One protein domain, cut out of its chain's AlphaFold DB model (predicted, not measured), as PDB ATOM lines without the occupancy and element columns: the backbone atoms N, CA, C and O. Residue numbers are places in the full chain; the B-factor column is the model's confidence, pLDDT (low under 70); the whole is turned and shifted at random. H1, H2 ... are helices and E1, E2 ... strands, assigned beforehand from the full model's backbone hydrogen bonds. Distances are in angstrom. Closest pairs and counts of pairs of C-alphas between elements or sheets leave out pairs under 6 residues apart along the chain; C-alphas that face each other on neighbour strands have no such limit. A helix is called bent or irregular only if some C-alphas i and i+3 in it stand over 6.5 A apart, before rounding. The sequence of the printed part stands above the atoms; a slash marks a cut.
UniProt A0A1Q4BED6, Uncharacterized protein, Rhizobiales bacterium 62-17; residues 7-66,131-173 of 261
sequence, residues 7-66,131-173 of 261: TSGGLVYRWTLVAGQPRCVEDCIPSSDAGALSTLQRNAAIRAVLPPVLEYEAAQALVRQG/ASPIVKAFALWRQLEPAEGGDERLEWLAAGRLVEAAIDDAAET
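This is residues 7 to 66 and 131 to 173 of the 261 residues of an uncharacterized protein of Rhizobiales bacterium 62-17 (UniProt A0A1Q4BED6). Two long helices, H1 and H3, make a V: the last part of H3 meets the first arm of H1, and the short helix H2 bridges the gap between H3 and the second arm of H1. A small hairpin of two strands, E1 and E2, lies near the first arm, and the far end of H1, with residues 61 to 66, sticks out. The printed part has 103 residues, with the order E1, E2, H1, H2, H3; the sheet is antiparallel and the class is mostly helix. The whole is only just loose, close to compact, with a radius of gyration of the C-alphas of 15.6 A; its outline is elongated, and the C-alphas span 50 by 31 by 24 A along their three main axes.

E1, residues 16 to 18, and E2, residues 21 to 23, form an antiparallel hairpin with 128 degrees between their directions. Its N 18 and O 21 are 2.9 A apart, and N 23 and O 16 are 2.8 A apart, both within hydrogen-bond range. H1, residues 36 to 64, was assigned as one helix by its hydrogen bonds but is bent, with C-alphas 48 and 51 lying 6.6 A apart; its arms H1a, residues 36 to 48, and H1b, residues 51 to 64, stand at a shallow tilt of 27 degrees. E1 and H1a are near each other, with 5 pairs of C-alphas within 10 A. H3, residues 151 to 172, touches H1a with residues 167 to 172 alone, at a steep tilt of 56 degrees, opposite ways; the closest C-alphas, of Gln 41 and Ala 171, are 4.8 A apart. H2, residues 133 to 141, touches H3 at a steep tilt of 56 degrees, opposite ways, with the C-alphas of Ala 137 and Ala 159 closest at 4.7 A. H1b touches H2 with residues 52 to 57 alone, only just about perpendicular at 70.4 degrees, and the closest C-alphas, of Val 53 and Val 135, are 5.3 A apart. H1b and H3 are apart. In H1a, H1b, H2 and H3 every O i to N i+4 pair is within hydrogen-bond range.

E1 begins at C-alpha 16, (145.855, 210.118, 82.932), and E2 ends at Arg 23. H1a is 18.6 A long and H1b 19.8 A, ending at C-alpha 64, (120.928, 200.896, 95.931). H2 is 12.2 A long. H3 is 32.1 A long and ends at C-alpha 172, (153.322, 196.978, 78.475).

The two C-alphas farthest apart, of Ser 32 and Gly 66, are 52.2 A apart. Residues 67 to 130 are not printed, and C-alphas 66 and 131 are 19.4 A apart across this cut. The link from E2 to H1 is long, 12 residues, and its residues 29 to 30 pair antiparallel with residues 11 to 12. Mean pLDDT of the printed part is 84.3; residues 7 to 11, 31 to 32 and 173 are under 70.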
ATOM      1  N   THR A   7     144.502 214.377  68.170       56.84
ATOM      2  CA  THR A   7     143.921 215.676  67.798       56.84
ATOM      3  C   THR A   7     143.857 215.852  66.274       56.84
ATOM      4  O   THR A   7     144.517 215.143  65.504       56.84
ATOM      5  N   SER A   8     143.097 216.851  65.809       46.03
ATOM      6  CA  SER A   8     143.143 217.335  64.422       46.03
ATOM      7  C   SER A   8     144.476 218.055  64.161       46.03
ATOM      8  O   SER A   8     144.566 219.279  64.220       46.03
ATOM      9  N   GLY A   9     145.536 217.281  63.947       53.91
ATOM     10  CA  GLY A   9     146.894 217.800  63.762       53.91
ATOM     11  C   GLY A   9     148.007 216.759  63.864       53.91
ATOM     12  O   GLY A   9     149.166 217.112  63.684       53.91
ATOM     13  N   GLY A  10     147.682 215.488  64.140       61.78
ATOM     14  CA  GLY A  10     148.694 214.442  64.319       61.78
ATOM     15  C   GLY A  10     149.385 214.500  65.682       61.78
ATOM     16  O   GLY A  10     150.489 213.982  65.825       61.78
ATOM     17  N   LEU A  11     148.754 215.135  66.677       69.88
ATOM     18  CA  LEU A  11     149.195 215.052  68.067       69.88
ATOM     19  C   LEU A  11     148.419 213.952  68.788       69.88
ATOM     20  O   LEU A  11     147.254 213.713  68.474       69.88
ATOM     21  N   VAL A  12     149.063 213.320  69.761       73.94
ATOM     22  CA  VAL A  12     148.527 212.275  70.626       73.94
ATOM     23  C   VAL A  12     148.140 212.896  71.967       73.94
ATOM     24  O   VAL A  12     148.962 213.562  72.603       73.94
ATOM     25  N   TYR A  13     146.893 212.694  72.392       79.81
ATOM     26  CA  TYR A  13     146.421 213.071  73.722       79.81
ATOM     27  C   TYR A  13     147.046 212.166  74.782       79.81
ATOM     28  O   TYR A  13     147.105 210.949  74.612       79.81
ATOM     29  N   ARG A  14     147.449 212.753  75.907       85.81
ATOM     30  CA  ARG A  14     147.998 212.024  77.053       85.81
ATOM     31  C   ARG A  14     146.940 211.898  78.136       85.81
ATOM     32  O   ARG A  14     146.719 212.828  78.913       85.81
ATOM     33  N   TRP A  15     146.256 210.756  78.165       89.38
ATOM     34  CA  TRP A  15     145.256 210.495  79.191       89.38
ATOM     35  C   TRP A  15     145.902 209.955  80.459       89.38
ATOM     36  O   TRP A  15     146.732 209.050  80.444       89.38
ATOM     37  N   THR A  16     145.467 210.516  81.579       90.31
ATOM     38  CA  THR A  16     145.855 210.118  82.932       90.31
ATOM     39  C   THR A  16     144.591 209.897  83.753       90.31
ATOM     40  O   THR A  16     143.516 210.374  83.369       90.31
ATOM     41  N   LEU A  17     144.694 209.204  84.886       91.56
ATOM     42  CA  LEU A  17     143.601 209.138  85.847       91.56
ATOM     43  C   LEU A  17     143.839 210.137  86.980       91.56
ATOM     44  O   LEU A  17     144.859 210.123  87.658       91.56
ATOM     45  N   VAL A  18     142.856 211.000  87.213       90.25
ATOM     46  CA  VAL A  18     142.828 211.924  88.349       90.25
ATOM     47  C   VAL A  18     141.639 211.539  89.211       90.25
ATOM     48  O   VAL A  18     140.500 211.686  88.766       90.25
ATOM     49  N   ALA A  19     141.894 211.002  90.410       88.81
ATOM     50  CA  ALA A  19     140.854 210.408  91.262       88.81
ATOM     51  C   ALA A  19     139.999 209.380  90.487       88.81
ATOM     52  O   ALA A  19     138.771 209.438  90.461       88.81
ATOM     53  N   GLY A  20     140.666 208.517  89.713       87.81
ATOM     54  CA  GLY A  20     140.020 207.527  88.854       87.81
ATOM     55  C   GLY A  20     139.208 208.091  87.674       87.81
ATOM     56  O   GLY A  20     138.527 207.347  86.961       87.81
ATOM     57  N   GLN A  21     139.245 209.397  87.425       89.06
ATOM     58  CA  GLN A  21     138.582 209.999  86.275       89.06
ATOM     59  C   GLN A  21     139.599 210.243  85.154       89.06
ATOM     60  O   GLN A  21     140.618 210.886  85.409       89.06
ATOM     61  N   PRO A  22     139.335 209.800  83.909       89.06
ATOM     62  CA  PRO A  22     140.221 210.094  82.791       89.06
ATOM     63  C   PRO A  22     140.270 211.604  82.541       89.06
ATOM     64  O   PRO A  22     139.237 212.277  82.415       89.06
ATOM     65  N   ARG A  23     141.486 212.149  82.504       87.06
ATOM     66  CA  ARG A  23     141.775 213.559  82.237       87.06
ATOM     67  C   ARG A  23     142.995 213.678  81.335       87.06
ATOM     68  O   ARG A  23     144.022 213.049  81.583       87.06
ATOM     69  N   CYS A  24     142.890 214.548  80.339       86.44
ATOM     70  CA  CYS A  24     144.047 215.031  79.600       86.44
ATOM     71  C   CYS A  24     144.576 216.283  80.302       86.44
ATOM     72  O   CYS A  24     144.084 217.384  80.058       86.44
ATOM     73  N   VAL A  25     145.502 216.100  81.244       82.12
ATOM     74  CA  VAL A  25     146.115 217.209  82.002       82.12
ATOM     75  C   VAL A  25     147.459 217.649  81.428       82.12
ATOM     76  O   VAL A  25     147.952 218.715  81.776       82.12
ATOM     77  N   GLU A  26     148.042 216.836  80.551       83.94
ATOM     78  CA  GLU A  26     149.339 217.083  79.931       83.94
ATOM     79  C   GLU A  26     149.163 217.526  78.477       83.94
ATOM     80  O   GLU A  26     148.173 217.181  77.821       83.94
ATOM     81  N   ASP A  27     150.142 218.277  77.969       85.50
ATOM     82  CA  ASP A  27     150.154 218.708  76.574       85.50
ATOM     83  C   ASP A  27     150.217 217.503  75.629       85.50
ATOM     84  O   ASP A  27     150.903 216.507  75.881       85.50
ATOM     85  N   CYS A  28     149.505 217.606  74.508       83.81
ATOM     86  CA  CYS A  28     149.556 216.589  73.464       83.81
ATOM     87  C   CYS A  28     150.954 216.547  72.835       83.81
ATOM     88  O   CYS A  28     151.581 217.586  72.630       83.81
ATOM     89  N   ILE A  29     151.410 215.356  72.455       81.25
ATOM     90  CA  ILE A  29     152.736 215.157  71.852       81.25
ATOM     91  C   ILE A  29     152.623 214.829  70.360       81.25
ATOM     92  O   ILE A  29     151.627 214.238  69.952       81.25
ATOM     93  N   PRO A  30     153.604 215.180  69.514       72.75
ATOM     94  CA  PRO A  30     153.605 214.758  68.114       72.75
ATOM     95  C   PRO A  30     153.552 213.231  67.976       72.75
ATOM     96  O   PRO A  30     154.206 212.524  68.735       72.75
ATOM     97  N   SER A  31     152.849 212.702  66.972       68.19
ATOM     98  CA  SER A  31     152.798 211.249  66.721       68.19
ATOM     99  C   SER A  31     154.155 210.635  66.359       68.19
ATOM    100  O   SER A  31     154.326 209.424  66.438       68.19
ATOM    101  N   SER A  32     155.109 211.466  65.942       68.31
ATOM    102  CA  SER A  32     156.496 211.087  65.670       68.31
ATOM    103  C   SER A  32     157.386 211.077  66.917       68.31
ATOM    104  O   SER A  32     158.563 210.745  66.810       68.31
ATOM    105  N   ASP A  33     156.877 211.531  68.065       78.81
ATOM    106  CA  ASP A  33     157.629 211.559  69.317       78.81
ATOM    107  C   ASP A  33     157.886 210.136  69.830       78.81
ATOM    108  O   ASP A  33     157.051 209.243  69.675       78.81
ATOM    109  N   ALA A  34     159.035 209.918  70.472       73.88
ATOM    110  CA  ALA A  34     159.393 208.608  71.014       73.88
ATOM    111  C   ALA A  34     158.385 208.099  72.066       73.88
ATOM    112  O   ALA A  34     158.222 206.890  72.220       73.88
ATOM    113  N   GLY A  35     157.686 209.001  72.762       75.69
ATOM    114  CA  GLY A  35     156.635 208.678  73.728       75.69
ATOM    115  C   GLY A  35     155.237 208.483  73.129       75.69
ATOM    116  O   GLY A  35     154.298 208.199  73.872       75.69
ATOM    117  N   ALA A  36     155.052 208.639  71.812       72.25
ATOM    118  CA  ALA A  36     153.734 208.532  71.183       72.25
ATOM    119  C   ALA A  36     153.143 207.120  71.316       72.25
ATOM    120  O   ALA A  36     151.985 206.972  71.700       72.25
ATOM    121  N   LEU A  37     153.944 206.081  71.059       74.25
ATOM    122  CA  LEU A  37     153.485 204.691  71.127       74.25
ATOM    123  C   LEU A  37     153.088 204.282  72.552       74.25
ATOM    124  O   LEU A  37     152.000 203.745  72.749       74.25
ATOM    125  N   SER A  38     153.925 204.593  73.544       78.31
ATOM    126  CA  SER A  38     153.631 204.289  74.949       78.31
ATOM    127  C   SER A  38     152.406 205.052  75.457       78.31
ATOM    128  O   SER A  38     151.608 204.513  76.222       78.31
ATOM    129  N   THR A  39     152.197 206.282  74.981       82.81
ATOM    130  CA  THR A  39     150.980 207.050  75.273       82.81
ATOM    131  C   THR A  39     149.738 206.363  74.708       82.81
ATOM    132  O   THR A  39     148.742 206.225  75.414       82.81
ATOM    133  N   LEU A  40     149.789 205.878  73.464       79.75
ATOM    134  CA  LEU A  40     148.674 205.147  72.851       79.75
ATOM    135  C   LEU A  40     148.366 203.842  73.596       79.75
ATOM    136  O   LEU A  40     147.201 203.547  73.851       79.75
ATOM    137  N   GLN A  41     149.396 203.100  74.008       79.56
ATOM    138  CA  GLN A  41     149.242 201.892  74.826       79.56
ATOM    139  C   GLN A  41     148.569 202.185  76.165       79.56
ATOM    140  O   GLN A  41     147.622 201.496  76.548       79.56
ATOM    141  N   ARG A  42     148.995 203.250  76.850       86.56
ATOM    142  CA  ARG A  42     148.350 203.690  78.090       86.56
ATOM    143  C   ARG A  42     146.895 204.093  77.855       86.56
ATOM    144  O   ARG A  42     146.017 203.654  78.594       86.56
ATOM    145  N   ASN A  43     146.612 204.892  76.825       85.94
ATOM    146  CA  ASN A  43     145.246 205.313  76.511       85.94
ATOM    147  C   ASN A  43     144.338 204.108  76.214       85.94
ATOM    148  O   ASN A  43     143.206 204.055  76.699       85.94
ATOM    149  N   ALA A  44     144.837 203.119  75.462       77.50
ATOM    150  CA  ALA A  44     144.134 201.867  75.191       77.50
ATOM    151  C   ALA A  44     143.864 201.072  76.478       77.50
ATOM    152  O   ALA A  44     142.743 200.599  76.683       77.50
ATOM    153  N   ALA A  45     144.845 200.998  77.381       83.62
ATOM    154  CA  ALA A  45     144.677 200.368  78.683       83.62
ATOM    155  C   ALA A  45     143.585 201.040  79.523       83.62
ATOM    156  O   ALA A  45     142.678 200.356  79.998       83.62
ATOM    157  N   ILE A  46     143.589 202.371  79.621       87.06
ATOM    158  CA  ILE A  46     142.535 203.110  80.329       87.06
ATOM    159  C   ILE A  46     141.163 202.845  79.682       87.06
ATOM    160  O   ILE A  46     140.185 202.580  80.387       87.06
ATOM    161  N   ARG A  47     141.078 202.874  78.345       82.25
ATOM    162  CA  ARG A  47     139.828 202.657  77.597       82.25
ATOM    163  C   ARG A  47     139.224 201.278  77.844       82.25
ATOM    164  O   ARG A  47     138.006 201.172  77.896       82.25
ATOM    165  N   ALA A  48     140.038 200.240  77.999       76.50
ATOM    166  CA  ALA A  48     139.529 198.887  78.211       76.50
ATOM    167  C   ALA A  48     139.071 198.614  79.641       76.50
ATOM    168  O   ALA A  48     138.151 197.826  79.847       76.50
ATOM    169  N   VAL A  49     139.685 199.258  80.634       78.75
ATOM    170  CA  VAL A  49     139.308 199.047  82.038       78.75
ATOM    171  C   VAL A  49     138.066 199.872  82.414       78.75
ATOM    172  O   VAL A  49     137.339 199.506  83.335       78.75
ATOM    173  N   LEU A  50     137.770 200.960  81.695       81.88
ATOM    174  CA  LEU A  50     136.670 201.864  82.039       81.88
ATOM    175  C   LEU A  50     135.253 201.245  81.905       81.88
ATOM    176  O   LEU A  50     134.482 201.407  82.851       81.88
ATOM    177  N   PRO A  51     134.871 200.533  80.821       79.44
ATOM    178  CA  PRO A  51     133.514 199.995  80.675       79.44
ATOM    179  C   PRO A  51     133.101 199.019  81.788       79.44
ATOM    180  O   PRO A  51     132.056 199.265  82.392       79.44
ATOM    181  N   PRO A  52     133.918 198.014  82.176       74.44
ATOM    182  CA  PRO A  52     133.575 197.127  83.292       74.44
ATOM    183  C   PRO A  52     133.322 197.867  84.614       74.44
ATOM    184  O   PRO A  52     132.514 197.437  85.437       74.44
ATOM    185  N   VAL A  53     134.000 198.999  84.834       85.38
ATOM    186  CA  VAL A  53     133.817 199.835  86.029       85.38
ATOM    187  C   VAL A  53     132.529 200.643  85.951       85.38
ATOM    188  O   VAL A  53     131.808 200.716  86.940       85.38
ATOM    189  N   LEU A  54     132.201 201.204  84.785       81.50
ATOM    190  CA  LEU A  54     130.937 201.915  84.579       81.50
ATOM    191  C   LEU A  54     129.729 200.979  84.715       81.50
ATOM    192  O   LEU A  54     128.732 201.358  85.326       81.50
ATOM    193  N   GLU A  55     129.827 199.752  84.203       75.88
ATOM    194  CA  GLU A  55     128.803 198.716  84.379       75.88
ATOM    195  C   GLU A  55     128.632 198.339  85.854       75.88
ATOM    196  O   GLU A  55     127.509 198.245  86.350       75.88
ATOM    197  N   TYR A  56     129.741 198.195  86.583       80.88
ATOM    198  CA  TYR A  56     129.722 197.947  88.022       80.88
ATOM    199  C   TYR A  56     129.097 199.101  88.816       80.88
ATOM    200  O   TYR A  56     128.248 198.867  89.677       80.88
ATOM    201  N   GLU A  57     129.470 200.348  88.521       84.75
ATOM    202  CA  GLU A  57     128.901 201.546  89.150       84.75
ATOM    203  C   GLU A  57     127.393 201.663  88.865       84.75
ATOM    204  O   GLU A  57     126.612 201.948  89.778       84.75
ATOM    205  N   ALA A  58     126.965 201.382  87.630       80.19
ATOM    206  CA  ALA A  58     125.556 201.366  87.246       80.19
ATOM    207  C   ALA A  58     124.774 200.255  87.966       80.19
ATOM    208  O   ALA A  58     123.689 200.509  88.489       80.19
ATOM    209  N   ALA A  59     125.342 199.049  88.065       73.88
ATOM    210  CA  ALA A  59     124.747 197.941  88.808       73.88
ATOM    211  C   ALA A  59     124.600 198.278  90.300       73.88
ATOM    212  O   ALA A  59     123.537 198.064  90.884       73.88
ATOM    213  N   GLN A  60     125.628 198.872  90.917       87.00
ATOM    214  CA  GLN A  60     125.541 199.350  92.297       87.00
ATOM    215  C   GLN A  60     124.452 200.412  92.469       87.00
ATOM    216  O   GLN A  60     123.725 200.379  93.460       87.00
ATOM    217  N   ALA A  61     124.347 201.364  91.538       81.81
ATOM    218  CA  ALA A  61     123.324 202.402  91.587       81.81
ATOM    219  C   ALA A  61     121.910 201.811  91.480       81.81
ATOM    220  O   ALA A  61     121.030 202.248  92.220       81.81
ATOM    221  N   LEU A  62     121.709 200.801  90.625       78.12
ATOM    222  CA  LEU A  62     120.439 200.083  90.510       78.12
ATOM    223  C   LEU A  62     120.092 199.360  91.817       78.12
ATOM    224  O   LEU A  62     119.017 199.565  92.364       78.12
ATOM    225  N   VAL A  63     121.020 198.575  92.373       85.56
ATOM    226  CA  VAL A  63     120.769 197.807  93.607       85.56
ATOM    227  C   VAL A  63     120.524 198.719  94.814       85.56
ATOM    228  O   VAL A  63     119.702 198.394  95.670       85.56
ATOM    229  N   ARG A  64     121.173 199.890  94.878       89.44
ATOM    230  CA  ARG A  64     120.928 200.896  95.931       89.44
ATOM    231  C   ARG A  64     119.510 201.472  95.909       89.44
ATOM    232  O   ARG A  64     119.066 201.954  96.945       89.44
ATOM    233  N   GLN A  65     118.810 201.431  94.772       84.19
ATOM    234  CA  GLN A  65     117.401 201.843  94.697       84.19
ATOM    235  C   GLN A  65     116.471 200.848  95.407       84.19
ATOM    236  O   GLN A  65     115.341 201.201  95.732       84.19
ATOM    237  N   GLY A  66     116.965 199.649  95.724       85.94
ATOM    238  CA  GLY A  66     116.205 198.580  96.356       85.94
ATOM    239  C   GLY A  66     115.643 197.586  95.344       85.94
ATOM    240  O   GLY A  66     115.856 197.698  94.139       85.94
ATOM    241  N   ALA A 131     132.354 191.059  90.000       80.69
ATOM    242  CA  ALA A 131     133.324 192.130  89.813       80.69
ATOM    243  C   ALA A 131     134.709 191.770  90.376       80.69
ATOM    244  O   ALA A 131     134.874 191.411  91.553       80.69
ATOM    245  N   SER A 132     135.714 191.902  89.510       87.75
ATOM    246  CA  SER A 132     137.108 191.617  89.831       87.75
ATOM    247  C   SER A 132     137.657 192.602  90.876       87.75
ATOM    248  O   SER A 132     137.119 193.703  91.046       87.75
ATOM    249  N   PRO A 133     138.751 192.253  91.579       92.62
ATOM    250  CA  PRO A 133     139.376 193.160  92.542       92.62
ATOM    251  C   PRO A 133     139.768 194.508  91.928       92.62
ATOM    252  O   PRO A 133     139.605 195.538  92.577       92.62
ATOM    253  N   ILE A 134     140.221 194.513  90.668       90.75
ATOM    254  CA  ILE A 134     140.618 195.747  89.983       90.75
ATOM    255  C   ILE A 134     139.419 196.649  89.679       90.75
ATOM    256  O   ILE A 134     139.499 197.854  89.901       90.75
ATOM    257  N   VAL A 135     138.277 196.077  89.274       88.94
ATOM    258  CA  VAL A 135     137.035 196.835  89.046       88.94
ATOM    259  C   VAL A 135     136.540 197.463  90.348       88.94
ATOM    260  O   VAL A 135     136.196 198.642  90.376       88.94
ATOM    261  N   LYS A 136     136.572 196.702  91.449       94.88
ATOM    262  CA  LYS A 136     136.189 197.191  92.783       94.88
ATOM    263  C   LYS A 136     137.107 198.314  93.267       94.88
ATOM    264  O   LYS A 136     136.615 199.331  93.750       94.88
ATOM    265  N   ALA A 137     138.422 198.157  93.107       95.69
ATOM    266  CA  ALA A 137     139.397 199.185  93.460       95.69
ATOM    267  C   ALA A 137     139.197 200.464  92.633       95.69
ATOM    268  O   ALA A 137     139.200 201.566  93.176       95.69
ATOM    269  N   PHE A 138     138.947 200.330  91.332       95.31
ATOM    270  CA  PHE A 138     138.717 201.484  90.473       95.31
ATOM    271  C   PHE A 138     137.418 202.217  90.826       95.31
ATOM    272  O   PHE A 138     137.431 203.436  90.988       95.31
ATOM    273  N   ALA A 139     136.324 201.487  91.048       94.38
ATOM    274  CA  ALA A 139     135.069 202.073  91.505       94.38
ATOM    275  C   ALA A 139     135.215 202.776  92.867       94.38
ATOM    276  O   ALA A 139     134.624 203.833  93.067       94.38
ATOM    277  N   LEU A 140     136.018 202.234  93.795       95.81
ATOM    278  CA  LEU A 140     136.337 202.890  95.070       95.81
ATOM    279  C   LEU A 140     137.114 204.195  94.850       95.81
ATOM    280  O   LEU A 140     136.750 205.230  95.401       95.81
ATOM    281  N   TRP A 141     138.154 204.163  94.016       96.00
ATOM    282  CA  TRP A 141     138.995 205.330  93.754       96.00
ATOM    283  C   TRP A 141     138.249 206.469  93.039       96.00
ATOM    284  O   TRP A 141     138.581 207.640  93.205       96.00
ATOM    285  N   ARG A 142     137.202 206.138  92.275       93.94
ATOM    286  CA  ARG A 142     136.330 207.098  91.577       93.94
ATOM    287  C   ARG A 142     135.310 207.795  92.478       93.94
ATOM    288  O   ARG A 142     134.656 208.736  92.019       93.94
ATOM    289  N   GLN A 143     135.157 207.351  93.726       92.00
ATOM    290  CA  GLN A 143     134.329 208.036  94.718       92.00
ATOM    291  C   GLN A 143     134.991 209.337  95.178       92.00
ATOM    292  O   GLN A 143     136.178 209.574  94.940       92.00
ATOM    293  N   LEU A 144     134.206 210.187  95.849       91.38
ATOM    294  CA  LEU A 144     134.724 211.406  96.460       91.38
ATOM    295  C   LEU A 144     135.870 211.053  97.412       91.38
ATOM    296  O   LEU A 144     135.742 210.145  98.232       91.38
ATOM    297  N   GLU A 145     136.972 211.786  97.289       91.19
ATOM    298  CA  GLU A 145     138.147 211.590  98.127       91.19
ATOM    299  C   GLU A 145     137.778 211.725  99.619       91.19
ATOM    300  O   GLU A 145     137.221 212.757 100.017       91.19
ATOM    301  N   PRO A 146     138.079 210.713 100.454       91.81
ATOM    302  CA  PRO A 146     137.808 210.783 101.883       91.81
ATOM    303  C   PRO A 146     138.651 211.850 102.592       91.81
ATOM    304  O   PRO A 146     139.762 212.200 102.167       91.81
ATOM    305  N   ALA A 147     138.134 212.328 103.725       90.06
ATOM    306  CA  ALA A 147     138.807 213.310 104.569       90.06
ATOM    307  C   ALA A 147     140.205 212.844 105.017       90.06
ATOM    308  O   ALA A 147     140.488 211.650 105.153       90.06
ATOM    309  N   GLU A 148     141.100 213.805 105.249       85.00
ATOM    310  CA  GLU A 148     142.468 213.520 105.681       85.00
ATOM    311  C   GLU A 148     142.524 212.777 107.025       85.00
ATOM    312  O   GLU A 148     141.785 213.083 107.958       85.00
ATOM    313  N   GLY A 149     143.445 211.811 107.125       77.62
ATOM    314  CA  GLY A 149     143.775 211.121 108.376       77.62
ATOM    315  C   GLY A 149     142.899 209.921 108.751       77.62
ATOM    316  O   GLY A 149     143.157 209.323 109.791       77.62
ATOM    317  N   GLY A 150     141.904 209.553 107.937       83.12
ATOM    318  CA  GLY A 150     141.082 208.354 108.148       83.12
ATOM    319  C   GLY A 150     141.599 207.106 107.421       83.12
ATOM    320  O   GLY A 150     142.238 207.211 106.371       83.12
ATOM    321  N   ASP A 151     141.260 205.922 107.941       88.50
ATOM    322  CA  ASP A 151     141.579 204.625 107.316       88.50
ATOM    323  C   ASP A 151     140.969 204.501 105.906       88.50
ATOM    324  O   ASP A 151     141.619 204.012 104.983       88.50
ATOM    325  N   GLU A 152     139.781 205.076 105.693       90.38
ATOM    326  CA  GLU A 152     139.107 205.139 104.385       90.38
ATOM    327  C   GLU A 152     139.965 205.833 103.312       90.38
ATOM    328  O   GLU A 152     139.986 205.427 102.149       90.38
ATOM    329  N   ARG A 153     140.735 206.863 103.691       91.81
ATOM    330  CA  ARG A 153     141.645 207.556 102.768       91.81
ATOM    331  C   ARG A 153     142.826 206.672 102.383       91.81
ATOM    332  O   ARG A 153     143.281 206.727 101.240       91.81
ATOM    333  N   LEU A 154     143.339 205.866 103.314       92.94
ATOM    334  CA  LEU A 154     144.424 204.924 103.028       92.94
ATOM    335  C   LEU A 154     143.964 203.846 102.045       92.94
ATOM    336  O   LEU A 154     144.699 203.541 101.103       92.94
ATOM    337  N   GLU A 155     142.747 203.330 102.218       93.94
ATOM    338  CA  GLU A 155     142.126 202.386 101.286       93.94
ATOM    339  C   GLU A 155     141.913 203.012  99.904       93.94
ATOM    340  O   GLU A 155     142.302 202.423  98.896       93.94
ATOM    341  N   TRP A 156     141.396 204.242  99.847       95.44
ATOM    342  CA  TRP A 156     141.210 204.984  98.597       95.44
ATOM    343  C   TRP A 156     142.536 205.208  97.845       95.44
ATOM    344  O   TRP A 156     142.626 204.967  96.639       95.44
ATOM    345  N   LEU A 157     143.607 205.592  98.552       94.81
ATOM    346  CA  LEU A 157     144.947 205.761  97.970       94.81
ATOM    347  C   LEU A 157     145.577 204.429  97.536       94.81
ATOM    348  O   LEU A 157     146.313 204.376  96.548       94.81
ATOM    349  N   ALA A 158     145.345 203.350  98.286       95.06
ATOM    350  CA  ALA A 158     145.796 202.015  97.909       95.06
ATOM    351  C   ALA A 158     145.080 201.529  96.641       95.06
ATOM    352  O   ALA A 158     145.732 200.991  95.747       95.06
ATOM    353  N   ALA A 159     143.778 201.789  96.535       96.00
ATOM    354  CA  ALA A 159     142.984 201.470  95.361       96.00
ATOM    355  C   ALA A 159     143.484 202.215  94.116       96.00
ATOM    356  O   ALA A 159     143.709 201.582  93.087       96.00
ATOM    357  N   GLY A 160     143.767 203.517  94.228       95.38
ATOM    358  CA  GLY A 160     144.349 204.285  93.124       95.38
ATOM    359  C   GLY A 160     145.703 203.748  92.661       95.38
ATOM    360  O   GLY A 160     145.915 203.555  91.467       95.38
ATOM    361  N   ARG A 161     146.598 203.403  93.596       95.31
ATOM    362  CA  ARG A 161     147.894 202.786  93.258       95.31
ATOM    363  C   ARG A 161     147.749 201.432  92.570       95.31
ATOM    364  O   ARG A 161     148.502 201.150  91.644       95.31
ATOM    365  N   LEU A 162     146.798 200.607  93.006       95.25
ATOM    366  CA  LEU A 162     146.520 199.318  92.375       95.25
ATOM    367  C   LEU A 162     146.010 199.493  90.936       95.25
ATOM    368  O   LEU A 162     146.424 198.753  90.050       95.25
ATOM    369  N   VAL A 163     145.135 200.476  90.708       94.56
ATOM    370  CA  VAL A 163     144.583 200.789  89.383       94.56
ATOM    371  C   VAL A 163     145.656 201.295  88.433       94.56
ATOM    372  O   VAL A 163     145.762 200.778  87.325       94.56
ATOM    373  N   GLU A 164     146.474 202.252  88.867       94.00
ATOM    374  CA  GLU A 164     147.573 202.766  88.043       94.00
ATOM    375  C   GLU A 164     148.578 201.658  87.705       94.00
ATOM    376  O   GLU A 164     148.930 201.499  86.543       94.00
ATOM    377  N   ALA A 165     148.949 200.814  88.675       93.06
ATOM    378  CA  ALA A 165     149.848 199.688  88.422       93.06
ATOM    379  C   ALA A 165     149.271 198.679  87.413       93.06
ATOM    380  O   ALA A 165     150.001 198.171  86.567       93.06
ATOM    381  N   ALA A 166     147.965 198.398  87.469       89.81
ATOM    382  CA  ALA A 166     147.317 197.512  86.503       89.81
ATOM    383  C   ALA A 166     147.229 198.133  85.100       89.81
ATOM    384  O   ALA A 166     147.295 197.413  84.107       89.81
ATOM    385  N   ILE A 167     147.066 199.455  85.002       91.12
ATOM    386  CA  ILE A 167     147.095 200.172  83.721       91.12
ATOM    387  C   ILE A 167     148.503 200.168  83.142       91.12
ATOM    388  O   ILE A 167     148.639 199.949  81.941       91.12
ATOM    389  N   ASP A 168     149.523 200.383  83.972       90.31
ATOM    390  CA  ASP A 168     150.927 200.329  83.568       90.31
ATOM    391  C   ASP A 168     151.273 198.940  83.016       90.31
ATOM    392  O   ASP A 168     151.711 198.841  81.873       90.31
ATOM    393  N   ASP A 169     150.959 197.872  83.758       87.38
ATOM    394  CA  ASP A 169     151.144 196.475  83.325       87.38
ATOM    395  C   ASP A 169     150.393 196.180  82.014       87.38
ATOM    396  O   ASP A 169     150.949 195.666  81.041       87.38
ATOM    397  N   ALA A 170     149.132 196.606  81.922       83.00
ATOM    398  CA  ALA A 170     148.347 196.422  80.710       83.00
ATOM    399  C   ALA A 170     148.859 197.269  79.527       83.00
ATOM    400  O   ALA A 170     148.596 196.912  78.378       83.00
ATOM    401  N   ALA A 171     149.560 198.377  79.770       83.88
ATOM    402  CA  ALA A 171     150.178 199.211  78.739       83.88
ATOM    403  C   ALA A 171     151.510 198.631  78.228       83.88
ATOM    404  O   ALA A 171     151.932 198.972  77.125       83.88
ATOM    405  N   GLU A 172     152.148 197.716  78.965       82.31
ATOM    406  CA  GLU A 172     153.322 196.978  78.475       82.31
ATOM    407  C   GLU A 172     152.959 195.982  77.362       82.31
ATOM    408  O   GLU A 172     153.813 195.582  76.564       82.31
ATOM    409  N   THR A 173     151.677 195.617  77.251       69.00
ATOM    410  CA  THR A 173     151.179 194.803  76.139       69.00
ATOM    411  C   THR A 173     151.345 195.565  74.819       69.00
ATOM    412  O   THR A 173     150.849 196.683  74.653       69.00
TER     413      THR A 173